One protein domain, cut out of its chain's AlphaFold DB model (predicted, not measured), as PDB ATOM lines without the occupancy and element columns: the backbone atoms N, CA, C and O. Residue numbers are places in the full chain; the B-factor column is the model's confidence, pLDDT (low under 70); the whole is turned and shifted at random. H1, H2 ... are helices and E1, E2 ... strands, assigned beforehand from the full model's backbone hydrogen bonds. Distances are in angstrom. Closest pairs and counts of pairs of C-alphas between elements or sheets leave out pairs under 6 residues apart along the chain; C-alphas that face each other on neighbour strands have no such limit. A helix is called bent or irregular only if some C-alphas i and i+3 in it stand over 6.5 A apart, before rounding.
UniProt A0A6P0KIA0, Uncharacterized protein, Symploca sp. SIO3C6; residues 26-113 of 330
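This is residues 26 to 113 of the 330 residues of an uncharacterized protein of Symploca sp. SIO3C6 (UniProt A0A6P0KIA0). Picture a helical hairpin, H2 and H3 side by side, at one end of a long, open model, with a separate helix, H1, at the other end and a thin stretch of chain, residues 49 to 57, between them. The strand E1 sticks out past the end of H3 as a free tail. The printed part has 88 residues with three named helices and one named strand, in the order H1, H2, H3, E1, and its class is mostly helix. It is extended, with a radius of gyration of the C-alphas of 23.6 A and spans of 71 by 32 by 23 A.

Start at the longest helix, H2, residues 58 to 79. It touches H3, residues 87 to 103, and you find their closest C-alphas at Val 79 and Trp 89, 6.8 A apart. The two form a helical hairpin, running opposite ways at a shallow tilt of 21 degrees, with centres 14.4 A apart. Look next at E1, residues 108 to 113, which pairs with no named strand; its closest C-alpha to H3 is that of Gly 108, 7.0 A from that of Ile 102. E1 and H2 are apart. H1, residues 34 to 48, is apart from H2, H3 and E1. In the backbones, the O i to N i+4 pairs within hydrogen-bond range are 9 of 11 in H1, 17 of 18 in H2 and 11 of 13 in H3.

Find C-alpha 58 at (-42.397, -10.561, 13.641); from there H2 runs 31.8 A to C-alpha 79 at (-69.933, -25.584, 18.568). H3 comes back over 25.7 A, from C-alpha 87 to C-alpha 103, and is only just irregular: C-alphas 88 and 91 are 6.6 A apart. H1 begins at C-alpha 34, at (-14.713, -5.260, 4.775), and measures 21.4 A; it is irregular, with C-alphas 35 and 38 being 7.2 A apart. E1 measures 16.0 A and ends at C-alpha 113, at (-44.156, -20.706, 38.835).

The two C-alphas farthest apart are those of Pro 29 and Ser 86, at 71.1 A. Residues 26 to 31, 54 to 64, of which 58 to 64 belong to H2, 81 to 88, of which 87 and 88 belong to H3, and 108 to 113, which are E1, are among those that stand free. The printed part has no cut. The link from H3 to E1 is tight, and those from H1 to H2 and from H2 to H3 are short. The mean pLDDT of the printed part is 73.5; look for values under 70 at residues 53 to 62, 80, 82 to 88 and 105 to 113.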
ATOM      1  N   ASP A  26     -23.023  15.125   8.934       80.25
ATOM      2  CA  ASP A  26     -24.089  14.451   9.682       80.25
ATOM      3  C   ASP A  26     -23.807  12.943   9.859       80.25
ATOM      4  O   ASP A  26     -24.539  12.231  10.550       80.25
ATOM      5  N   THR A  27     -22.723  12.435   9.254       83.00
ATOM      6  CA  THR A  27     -22.308  11.029   9.345       83.00
ATOM      7  C   THR A  27     -21.137  10.843  10.308       83.00
ATOM      8  O   THR A  27     -20.205  11.645  10.356       83.00
ATOM      9  N   LYS A  28     -21.141   9.738  11.063       84.81
ATOM     10  CA  LYS A  28     -20.029   9.358  11.949       84.81
ATOM     11  C   LYS A  28     -19.251   8.179  11.358       84.81
ATOM     12  O   LYS A  28     -19.872   7.194  10.956       84.81
ATOM     13  N   PRO A  29     -17.905   8.225  11.324       84.44
ATOM     14  CA  PRO A  29     -17.115   7.101  10.844       84.44
ATOM     15  C   PRO A  29     -17.155   5.950  11.856       84.44
ATOM     16  O   PRO A  29     -16.779   6.110  13.016       84.44
ATOM     17  N   ILE A  30     -17.559   4.769  11.393       86.69
ATOM     18  CA  ILE A  30     -17.517   3.520  12.158       86.69
ATOM     19  C   ILE A  30     -16.543   2.539  11.505       86.69
ATOM     20  O   ILE A  30     -16.389   2.509  10.283       86.69
ATOM     21  N   ARG A  31     -15.855   1.726  12.313       90.12
ATOM     22  CA  ARG A  31     -14.982   0.664  11.796       90.12
ATOM     23  C   ARG A  31     -15.806  -0.590  11.565       90.12
ATOM     24  O   ARG A  31     -16.352  -1.156  12.504       90.12
ATOM     25  N   VAL A  32     -15.855  -1.019  10.314       89.06
ATOM     26  CA  VAL A  32     -16.680  -2.141   9.874       89.06
ATOM     27  C   VAL A  32     -15.799  -3.147   9.125       89.06
ATOM     28  O   VAL A  32     -14.973  -2.736   8.304       89.06
ATOM     29  N   PRO A  33     -15.938  -4.459   9.383       92.25
ATOM     30  CA  PRO A  33     -15.296  -5.497   8.585       92.25
ATOM     31  C   PRO A  33     -15.615  -5.362   7.086       92.25
ATOM     32  O   PRO A  33     -16.762  -5.153   6.691       92.25
ATOM     33  N   LYS A  34     -14.594  -5.504   6.230       87.00
ATOM     34  CA  LYS A  34     -14.713  -5.260   4.775       87.00
ATOM     35  C   LYS A  34     -15.799  -6.104   4.096       87.00
ATOM     36  O   LYS A  34     -16.384  -5.662   3.121       87.00
ATOM     37  N   ASN A  35     -16.057  -7.304   4.607       89.06
ATOM     38  CA  ASN A  35     -17.032  -8.247   4.061       89.06
ATOM     39  C   ASN A  35     -18.497  -7.841   4.291       89.06
ATOM     40  O   ASN A  35     -19.353  -8.290   3.539       89.06
ATOM     41  N   ILE A  36     -18.788  -7.010   5.298       88.62
ATOM     42  CA  ILE A  36     -20.156  -6.551   5.597       88.62
ATOM     43  C   ILE A  36     -20.377  -5.075   5.248       88.62
ATOM     44  O   ILE A  36     -21.516  -4.612   5.245       88.62
ATOM     45  N   ALA A  37     -19.309  -4.335   4.931       86.56
ATOM     46  CA  ALA A  37     -19.365  -2.906   4.630       86.56
ATOM     47  C   ALA A  37     -20.353  -2.585   3.496       86.56
ATOM     48  O   ALA A  37     -21.204  -1.713   3.655       86.56
ATOM     49  N   ASP A  38     -20.313  -3.346   2.400       85.75
ATOM     50  CA  ASP A  38     -21.206  -3.133   1.256       85.75
ATOM     51  C   ASP A  38     -22.667  -3.476   1.577       85.75
ATOM     52  O   ASP A  38     -23.590  -2.835   1.072       85.75
ATOM     53  N   GLN A  39     -22.903  -4.484   2.423       85.69
ATOM     54  CA  GLN A  39     -24.250  -4.863   2.856       85.69
ATOM     55  C   GLN A  39     -24.850  -3.803   3.782       85.69
ATOM     56  O   GLN A  39     -25.994  -3.398   3.587       85.69
ATOM     57  N   LEU A  40     -24.065  -3.306   4.736       88.44
ATOM     58  CA  LEU A  40     -24.475  -2.223   5.625       88.44
ATOM     59  C   LEU A  40     -24.745  -0.932   4.858       88.44
ATOM     60  O   LEU A  40     -25.740  -0.271   5.132       88.44
ATOM     61  N   LEU A  41     -23.926  -0.609   3.853       86.88
ATOM     62  CA  LEU A  41     -24.164   0.547   2.990       86.88
ATOM     63  C   LEU A  41     -25.493   0.411   2.227       86.88
ATOM     64  O   LEU A  41     -26.264   1.364   2.151       86.88
ATOM     65  N   LYS A  42     -25.804  -0.786   1.707       86.31
ATOM     66  CA  LYS A  42     -27.094  -1.065   1.052       86.31
ATOM     67  C   LYS A  42     -28.270  -0.928   2.014       86.31
ATOM     68  O   LYS A  42     -29.273  -0.329   1.645       86.31
ATOM     69  N   ILE A  43     -28.157  -1.470   3.225       87.19
ATOM     70  CA  ILE A  43     -29.201  -1.366   4.255       87.19
ATOM     71  C   ILE A  43     -29.417   0.094   4.652       87.19
ATOM     72  O   ILE A  43     -30.556   0.548   4.695       87.19
ATOM     73  N   ALA A  44     -28.336   0.841   4.878       86.38
ATOM     74  CA  ALA A  44     -28.404   2.255   5.215       86.38
ATOM     75  C   ALA A  44     -29.097   3.055   4.106       86.38
ATOM     76  O   ALA A  44     -29.980   3.849   4.400       86.38
ATOM     77  N   HIS A  45     -28.774   2.789   2.836       84.94
ATOM     78  CA  HIS A  45     -29.474   3.418   1.718       84.94
ATOM     79  C   HIS A  45     -30.951   3.032   1.633       84.94
ATOM     80  O   HIS A  45     -31.748   3.877   1.265       84.94
ATOM     81  N   ARG A  46     -31.339   1.793   1.963       84.31
ATOM     82  CA  ARG A  46     -32.754   1.374   1.989       84.31
ATOM     83  C   ARG A  46     -33.541   2.090   3.086       84.31
ATOM     84  O   ARG A  46     -34.624   2.601   2.824       84.31
ATOM     85  N   LEU A  47     -32.961   2.181   4.282       84.94
ATOM     86  CA  LEU A  47     -33.530   2.942   5.398       84.94
ATOM     87  C   LEU A  47     -33.676   4.427   5.054       84.94
ATOM     88  O   LEU A  47     -34.682   5.045   5.381       84.94
ATOM     89  N   ASP A  48     -32.691   4.978   4.353       84.00
ATOM     90  CA  ASP A  48     -32.681   6.358   3.875       84.00
ATOM     91  C   ASP A  48     -33.798   6.652   2.853       84.00
ATOM     92  O   ASP A  48     -34.276   7.781   2.785       84.00
ATOM     93  N   LYS A  49     -34.294   5.629   2.134       84.50
ATOM     94  CA  LYS A  49     -35.494   5.730   1.275       84.50
ATOM     95  C   LYS A  49     -36.815   5.597   2.038       84.50
ATOM     96  O   LYS A  49     -37.881   5.661   1.430       84.50
ATOM     97  N   GLY A  50     -36.762   5.343   3.345       80.69
ATOM     98  CA  GLY A  50     -37.933   5.053   4.170       80.69
ATOM     99  C   GLY A  50     -38.429   3.603   4.095       80.69
ATOM    100  O   GLY A  50     -39.547   3.333   4.531       80.69
ATOM    101  N   GLU A  51     -37.641   2.654   3.570       79.81
ATOM    102  CA  GLU A  51     -38.021   1.238   3.619       79.81
ATOM    103  C   GLU A  51     -37.931   0.704   5.055       79.81
ATOM    104  O   GLU A  51     -36.891   0.791   5.711       79.81
ATOM    105  N   THR A  52     -39.006   0.087   5.542       72.38
ATOM    106  CA  THR A  52     -39.001  -0.620   6.825       72.38
ATOM    107  C   THR A  52     -38.234  -1.932   6.697       72.38
ATOM    108  O   THR A  52     -38.556  -2.766   5.851       72.38
ATOM    109  N   LEU A  53     -37.236  -2.147   7.557       68.94
ATOM    110  CA  LEU A  53     -36.582  -3.448   7.675       68.94
ATOM    111  C   LEU A  53     -37.562  -4.440   8.307       68.94
ATOM    112  O   LEU A  53     -37.943  -4.291   9.470       68.94
ATOM    113  N   GLU A  54     -37.951  -5.461   7.545       59.62
ATOM    114  CA  GLU A  54     -38.606  -6.645   8.094       59.62
ATOM    115  C   GLU A  54     -37.644  -7.287   9.094       59.62
ATOM    116  O   GLU A  54     -36.652  -7.919   8.742       59.62
ATOM    117  N   SER A  55     -37.892  -7.035  10.375       49.94
ATOM    118  CA  SER A  55     -37.200  -7.738  11.443       49.94
ATOM    119  C   SER A  55     -37.804  -9.137  11.514       49.94
ATOM    120  O   SER A  55     -38.997  -9.277  11.790       49.94
ATOM    121  N   ASP A  56     -36.982 -10.165  11.292       49.72
ATOM    122  CA  ASP A  56     -37.358 -11.592  11.308       49.72
ATOM    123  C   ASP A  56     -38.094 -12.046  12.588       49.72
ATOM    124  O   ASP A  56     -38.668 -13.137  12.633       49.72
ATOM    125  N   THR A  57     -38.123 -11.214  13.630       49.44
ATOM    126  CA  THR A  57     -38.829 -11.452  14.890       49.44
ATOM    127  C   THR A  57     -40.353 -11.351  14.793       49.44
ATOM    128  O   THR A  57     -41.018 -12.052  15.551       49.44
ATOM    129  N   LYS A  58     -40.928 -10.585  13.851       53.09
ATOM    130  CA  LYS A  58     -42.397 -10.561  13.641       53.09
ATOM    131  C   LYS A  58     -42.930 -11.865  13.041       53.09
ATOM    132  O   LYS A  58     -44.013 -12.330  13.370       53.09
ATOM    133  N   SER A  59     -42.124 -12.535  12.219       56.47
ATOM    134  CA  SER A  59     -42.591 -13.660  11.399       56.47
ATOM    135  C   SER A  59     -43.002 -14.919  12.178       56.47
ATOM    136  O   SER A  59     -43.672 -15.779  11.611       56.47
ATOM    137  N   LYS A  60     -42.591 -15.073  13.446       59.09
ATOM    138  CA  LYS A  60     -42.901 -16.268  14.256       59.09
ATOM    139  C   LYS A  60     -44.079 -16.057  15.198       59.09
ATOM    140  O   LYS A  60     -44.909 -16.952  15.296       59.09
ATOM    141  N   SER A  61     -44.158 -14.907  15.870       60.09
ATOM    142  CA  SER A  61     -45.303 -14.576  16.727       60.09
ATOM    143  C   SER A  61     -46.582 -14.492  15.908       60.09
ATOM    144  O   SER A  61     -47.589 -15.079  16.288       60.09
ATOM    145  N   ASP A  62     -46.506 -13.851  14.743       64.62
ATOM    146  CA  ASP A  62     -47.683 -13.570  13.926       64.62
ATOM    147  C   ASP A  62     -48.230 -14.871  13.316       64.62
ATOM    148  O   ASP A  62     -49.433 -15.115  13.357       64.62
ATOM    149  N   LYS A  63     -47.346 -15.796  12.912       70.69
ATOM    150  CA  LYS A  63     -47.734 -17.153  12.481       70.69
ATOM    151  C   LYS A  63     -48.411 -17.963  13.584       70.69
ATOM    152  O   LYS A  63     -49.376 -18.670  13.315       70.69
ATOM    153  N   VAL A  64     -47.921 -17.878  14.820       74.94
ATOM    154  CA  VAL A  64     -48.526 -18.597  15.953       74.94
ATOM    155  C   VAL A  64     -49.907 -18.024  16.281       74.94
ATOM    156  O   VAL A  64     -50.835 -18.785  16.546       74.94
ATOM    157  N   VAL A  65     -50.074 -16.700  16.213       74.88
ATOM    158  CA  VAL A  65     -51.380 -16.046  16.390       74.88
ATOM    159  C   VAL A  65     -52.354 -16.469  15.285       74.88
ATOM    160  O   VAL A  65     -53.487 -16.842  15.592       74.88
ATOM    161  N   GLU A  66     -51.913 -16.505  14.027       76.50
ATOM    162  CA  GLU A  66     -52.722 -16.980  12.894       76.50
ATOM    163  C   GLU A  66     -53.143 -18.452  13.049       76.50
ATOM    164  O   GLU A  66     -54.309 -18.799  12.832       76.50
ATOM    165  N   GLU A  67     -52.232 -19.333  13.476       79.31
ATOM    166  CA  GLU A  67     -52.539 -20.744  13.739       79.31
ATOM    167  C   GLU A  67     -53.582 -20.902  14.856       79.31
ATOM    168  O   GLU A  67     -54.542 -21.668  14.710       79.31
ATOM    169  N   ILE A  68     -53.444 -20.144  15.949       80.00
ATOM    170  CA  ILE A  68     -54.395 -20.162  17.068       80.00
ATOM    171  C   ILE A  68     -55.773 -19.658  16.616       80.00
ATOM    172  O   ILE A  68     -56.786 -20.300  16.909       80.00
ATOM    173  N   GLN A  69     -55.835 -18.565  15.852       80.62
ATOM    174  CA  GLN A  69     -57.091 -18.041  15.302       80.62
ATOM    175  C   GLN A  69     -57.775 -19.044  14.359       80.62
ATOM    176  O   GLN A  69     -59.002 -19.206  14.384       80.62
ATOM    177  N   CYS A  70     -56.992 -19.775  13.563       78.00
ATOM    178  CA  CYS A  70     -57.498 -20.820  12.677       78.00
ATOM    179  C   CYS A  70     -58.110 -21.991  13.467       78.00
ATOM    180  O   CYS A  70     -59.204 -22.476  13.147       78.00
ATOM    181  N   VAL A  71     -57.458 -22.404  14.561       81.38
ATOM    182  CA  VAL A  71     -57.993 -23.417  15.482       81.38
ATOM    183  C   VAL A  71     -59.293 -22.926  16.126       81.38
ATOM    184  O   VAL A  71     -60.298 -23.634  16.049       81.38
ATOM    185  N   LEU A  72     -59.337 -21.712  16.680       80.81
ATOM    186  CA  LEU A  72     -60.547 -21.156  17.301       80.81
ATOM    187  C   LEU A  72     -61.735 -21.103  16.333       80.81
ATOM    188  O   LEU A  72     -62.842 -21.527  16.678       80.81
ATOM    189  N   SER A  73     -61.493 -20.686  15.090       80.06
ATOM    190  CA  SER A  73     -62.512 -20.634  14.034       80.06
ATOM    191  C   SER A  73     -63.101 -22.016  13.734       80.06
ATOM    192  O   SER A  73     -64.321 -22.186  13.622       80.06
ATOM    193  N   ARG A  74     -62.242 -23.040  13.672       82.62
ATOM    194  CA  ARG A  74     -62.658 -24.435  13.484       82.62
ATOM    195  C   ARG A  74     -63.522 -24.930  14.642       82.62
ATOM    196  O   ARG A  74     -64.537 -25.585  14.400       82.62
ATOM    197  N   TRP A  75     -63.147 -24.624  15.882       79.81
ATOM    198  CA  TRP A  75     -63.909 -25.035  17.062       79.81
ATOM    199  C   TRP A  75     -65.248 -24.300  17.171       79.81
ATOM    200  O   TRP A  75     -66.265 -24.953  17.402       79.81
ATOM    201  N   ARG A  76     -65.310 -22.995  16.874       77.38
ATOM    202  CA  ARG A  76     -66.582 -22.254  16.772       77.38
ATOM    203  C   ARG A  76     -67.535 -22.871  15.752       77.38
ATOM    204  O   ARG A  76     -68.725 -23.026  16.028       77.38
ATOM    205  N   GLY A  77     -67.016 -23.281  14.595       77.62
ATOM    206  CA  GLY A  77     -67.805 -23.956  13.562       77.62
ATOM    207  C   GLY A  77     -68.377 -25.310  14.001       77.62
ATOM    208  O   GLY A  77     -69.412 -25.735  13.490       77.62
ATOM    209  N   LEU A  78     -67.737 -25.995  14.953       75.88
ATOM    210  CA  LEU A  78     -68.245 -27.240  15.537       75.88
ATOM    211  C   LEU A  78     -69.297 -26.979  16.618       75.88
ATOM    212  O   LEU A  78     -70.315 -27.666  16.651       75.88
ATOM    213  N   VAL A  79     -69.068 -25.964  17.447       72.00
ATOM    214  CA  VAL A  79     -69.933 -25.584  18.568       72.00
ATOM    215  C   VAL A  79     -71.266 -24.991  18.098       72.00
ATOM    216  O   VAL A  79     -72.303 -25.294  18.682       72.00
ATOM    217  N   ASN A  80     -71.268 -24.217  17.009       69.12
ATOM    218  CA  ASN A  80     -72.475 -23.584  16.460       69.12
ATOM    219  C   ASN A  80     -73.387 -24.542  15.670       69.12
ATOM    220  O   ASN A  80     -74.419 -24.121  15.142       69.12
ATOM    221  N   LYS A  81     -73.042 -25.834  15.566       74.69
ATOM    222  CA  LYS A  81     -73.905 -26.817  14.899       74.69
ATOM    223  C   LYS A  81     -75.197 -27.021  15.705       74.69
ATOM    224  O   LYS A  81     -75.144 -27.163  16.922       74.69
ATOM    225  N   PRO A  82     -76.376 -27.112  15.066       57.03
ATOM    226  CA  PRO A  82     -77.664 -27.189  15.767       57.03
ATOM    227  C   PRO A  82     -77.840 -28.452  16.631       57.03
ATOM    228  O   PRO A  82     -78.683 -28.467  17.524       57.03
ATOM    229  N   THR A  83     -77.015 -29.482  16.422       58.62
ATOM    230  CA  THR A  83     -76.938 -30.708  17.237       58.62
ATOM    231  C   THR A  83     -76.141 -30.539  18.541       58.62
ATOM    232  O   THR A  83     -76.083 -31.458  19.353       58.62
ATOM    233  N   SER A  84     -75.535 -29.366  18.752       56.56
ATOM    234  CA  SER A  84     -74.585 -29.039  19.826       56.56
ATOM    235  C   SER A  84     -75.218 -28.287  21.010       56.56
ATOM    236  O   SER A  84     -74.533 -27.932  21.962       56.56
ATOM    237  N   LYS A  85     -76.547 -28.082  21.033       59.69
ATOM    238  CA  LYS A  85     -77.273 -27.413  22.144       59.69
ATOM    239  C   LYS A  85     -77.337 -28.235  23.446       59.69
ATOM    240  O   LYS A  85     -78.256 -28.100  24.247       59.69
ATOM    241  N   SER A  86     -76.377 -29.128  23.635       62.66
ATOM    242  CA  SER A  86     -76.188 -29.928  24.831       62.66
ATOM    243  C   SER A  86     -75.396 -29.124  25.864       62.66
ATOM    244  O   SER A  86     -74.421 -28.455  25.522       62.66
ATOM    245  N   SER A  87     -75.786 -29.236  27.137       65.81
ATOM    246  CA  SER A  87     -75.088 -28.660  28.302       65.81
ATOM    247  C   SER A  87     -73.567 -28.900  28.270       65.81
ATOM    248  O   SER A  87     -72.782 -28.044  28.679       65.81
ATOM    249  N   HIS A  88     -73.136 -30.016  27.669       64.81
ATOM    250  CA  HIS A  88     -71.731 -30.384  27.506       64.81
ATOM    251  C   HIS A  88     -70.892 -29.377  26.697       64.81
ATOM    252  O   HIS A  88     -69.686 -29.294  26.918       64.81
ATOM    253  N   TRP A  89     -71.498 -28.581  25.811       74.25
ATOM    254  CA  TRP A  89     -70.779 -27.588  25.006       74.25
ATOM    255  C   TRP A  89     -70.680 -26.213  25.665       74.25
ATOM    256  O   TRP A  89     -69.816 -25.434  25.280       74.25
ATOM    257  N   SER A  90     -71.475 -25.932  26.703       72.56
ATOM    258  CA  SER A  90     -71.462 -24.636  27.402       72.56
ATOM    259  C   SER A  90     -70.078 -24.301  27.974       72.56
ATOM    260  O   SER A  90     -69.561 -23.201  27.785       72.56
ATOM    261  N   LYS A  91     -69.409 -25.297  28.572       77.56
ATOM    262  CA  LYS A  91     -68.041 -25.143  29.093       77.56
ATOM    263  C   LYS A  91     -67.008 -24.930  27.981       77.56
ATOM    264  O   LYS A  91     -66.062 -24.174  28.163       77.56
ATOM    265  N   ALA A  92     -67.195 -25.562  26.822       76.12
ATOM    266  CA  ALA A  92     -66.330 -25.350  25.663       76.12
ATOM    267  C   ALA A  92     -66.523 -23.947  25.066       76.12
ATOM    268  O   ALA A  92     -65.539 -23.295  24.733       76.12
ATOM    269  N   CYS A  93     -67.762 -23.447  24.998       73.88
ATOM    270  CA  CYS A  93     -68.049 -22.066  24.606       73.88
ATOM    271  C   CYS A  93     -67.365 -21.065  25.540       73.88
ATOM    272  O   CYS A  93     -66.780 -20.096  25.069       73.88
ATOM    273  N   GLN A  94     -67.419 -21.314  26.851       78.81
ATOM    274  CA  GLN A  94     -66.796 -20.452  27.849       78.81
ATOM    275  C   GLN A  94     -65.275 -20.369  27.658       78.81
ATOM    276  O   GLN A  94     -64.738 -19.269  27.570       78.81
ATOM    277  N   LEU A  95     -64.600 -21.512  27.496       79.88
ATOM    278  CA  LEU A  95     -63.153 -21.551  27.258       79.88
ATOM    279  C   LEU A  95     -62.754 -20.883  25.935       79.88
ATOM    280  O   LEU A  95     -61.730 -20.209  25.874       79.88
ATOM    281  N   LEU A  96     -63.557 -21.033  24.876       79.94
ATOM    282  CA  LEU A  96     -63.310 -20.344  23.604       79.94
ATOM    283  C   LEU A  96     -63.414 -18.820  23.759       79.94
ATOM    284  O   LEU A  96     -62.560 -18.103  23.246       79.94
ATOM    285  N   CYS A  97     -64.405 -18.329  24.508       76.06
ATOM    286  CA  CYS A  97     -64.541 -16.903  24.810       76.06
ATOM    287  C   CYS A  97     -63.382 -16.370  25.671       76.06
ATOM    288  O   CYS A  97     -62.949 -15.239  25.474       76.06
ATOM    289  N   GLU A  98     -62.884 -17.153  26.630       76.06
ATOM    290  CA  GLU A  98     -61.718 -16.777  27.445       76.06
ATOM    291  C   GLU A  98     -60.441 -16.688  26.594       76.06
ATOM    292  O   GLU A  98     -59.705 -15.709  26.697       76.06
ATOM    293  N   LEU A  99     -60.213 -17.651  25.695       78.31
ATOM    294  CA  LEU A  99     -59.057 -17.646  24.791       78.31
ATOM    295  C   LEU A  99     -59.059 -16.456  23.825       78.31
ATOM    296  O   LEU A  99     -58.008 -15.875  23.566       78.31
ATOM    297  N   GLU A 100     -60.223 -16.066  23.314       77.25
ATOM    298  CA  GLU A 100     -60.345 -14.890  22.447       77.25
ATOM    299  C   GLU A 100     -60.077 -13.591  23.192       77.25
ATOM    300  O   GLU A 100     -59.334 -12.750  22.703       77.25
ATOM    301  N   LYS A 101     -60.583 -13.457  24.421       75.00
ATOM    302  CA  LYS A 101     -60.279 -12.296  25.265       75.00
ATOM    303  C   LYS A 101     -58.787 -12.176  25.587       75.00
ATOM    304  O   LYS A 101     -58.292 -11.062  25.724       75.00
ATOM    305  N   ILE A 102     -58.072 -13.296  25.706       76.25
ATOM    306  CA  ILE A 102     -56.610 -13.303  25.876       76.25
ATOM    307  C   ILE A 102     -55.914 -12.835  24.589       76.25
ATOM    308  O   ILE A 102     -54.990 -12.028  24.659       76.25
ATOM    309  N   LEU A 103     -56.363 -13.298  23.418       72.81
ATOM    310  CA  LEU A 103     -55.797 -12.895  22.123       72.81
ATOM    311  C   LEU A 103     -56.058 -11.420  21.793       72.81
ATOM    312  O   LEU A 103     -55.183 -10.763  21.238       72.81
ATOM    313  N   ASP A 104     -57.219 -10.897  22.185       72.56
ATOM    314  CA  ASP A 104     -57.595  -9.490  22.014       72.56
ATOM    315  C   ASP A 104     -56.973  -8.571  23.088       72.56
ATOM    316  O   ASP A 104     -57.226  -7.365  23.102       72.56
ATOM    317  N   GLY A 105     -56.171  -9.121  24.010       66.38
ATOM    318  CA  GLY A 105     -55.490  -8.367  25.068       66.38
ATOM    319  C   GLY A 105     -56.413  -7.847  26.179       66.38
ATOM    320  O   GLY A 105     -56.018  -6.977  26.952       66.38
ATOM    321  N   GLN A 106     -57.644  -8.358  26.273       56.84
ATOM    322  CA  GLN A 106     -58.646  -7.954  27.268       56.84
ATOM    323  C   GLN A 106     -58.486  -8.668  28.620       56.84
ATOM    324  O   GLN A 106     -59.062  -8.230  29.617       56.84
ATOM    325  N   LEU A 107     -57.715  -9.759  28.665       57.75
ATOM    326  CA  LEU A 107     -57.373 -10.498  29.881       57.75
ATOM    327  C   LEU A 107     -55.853 -10.561  30.048       57.75
ATOM    328  O   LEU A 107     -55.132 -10.922  29.119       57.75
ATOM    329  N   GLY A 108     -55.377 -10.228  31.247       54.56
ATOM    330  CA  GLY A 108     -53.977 -10.404  31.620       54.56
ATOM    331  C   GLY A 108     -53.685 -11.872  31.918       54.56
ATOM    332  O   GLY A 108     -54.486 -12.552  32.562       54.56
ATOM    333  N   VAL A 109     -52.536 -12.362  31.464       57.31
ATOM    334  CA  VAL A 109     -52.062 -13.715  31.766       57.31
ATOM    335  C   VAL A 109     -50.828 -13.603  32.645       57.31
ATOM    336  O   VAL A 109     -49.817 -13.046  32.222       57.31
ATOM    337  N   GLU A 110     -50.905 -14.144  33.857       52.09
ATOM    338  CA  GLU A 110     -49.759 -14.231  34.756       52.09
ATOM    339  C   GLU A 110     -49.225 -15.665  34.760       52.09
ATOM    340  O   GLU A 110     -49.963 -16.637  34.963       52.09
ATOM    341  N   LEU A 111     -47.925 -15.800  34.498       48.47
ATOM    342  CA  LEU A 111     -47.215 -17.068  34.609       48.47
ATOM    343  C   LEU A 111     -46.742 -17.217  36.050       48.47
ATOM    344  O   LEU A 111     -45.724 -16.646  36.439       48.47
ATOM    345  N   VAL A 112     -47.475 -18.001  36.837       47.91
ATOM    346  CA  VAL A 112     -47.063 -18.339  38.196       47.91
ATOM    347  C   VAL A 112     -46.235 -19.617  38.130       47.91
ATOM    348  O   VAL A 112     -46.671 -20.649  37.614       47.91
ATOM    349  N   THR A 113     -44.999 -19.530  38.618       39.75
ATOM    350  CA  THR A 113     -44.156 -20.706  38.835       39.75
ATOM    351  C   THR A 113     -44.283 -21.113  40.290       39.75
ATOM    352  O   THR A 113     -43.820 -20.413  41.187       39.75
TER     353      THR A 113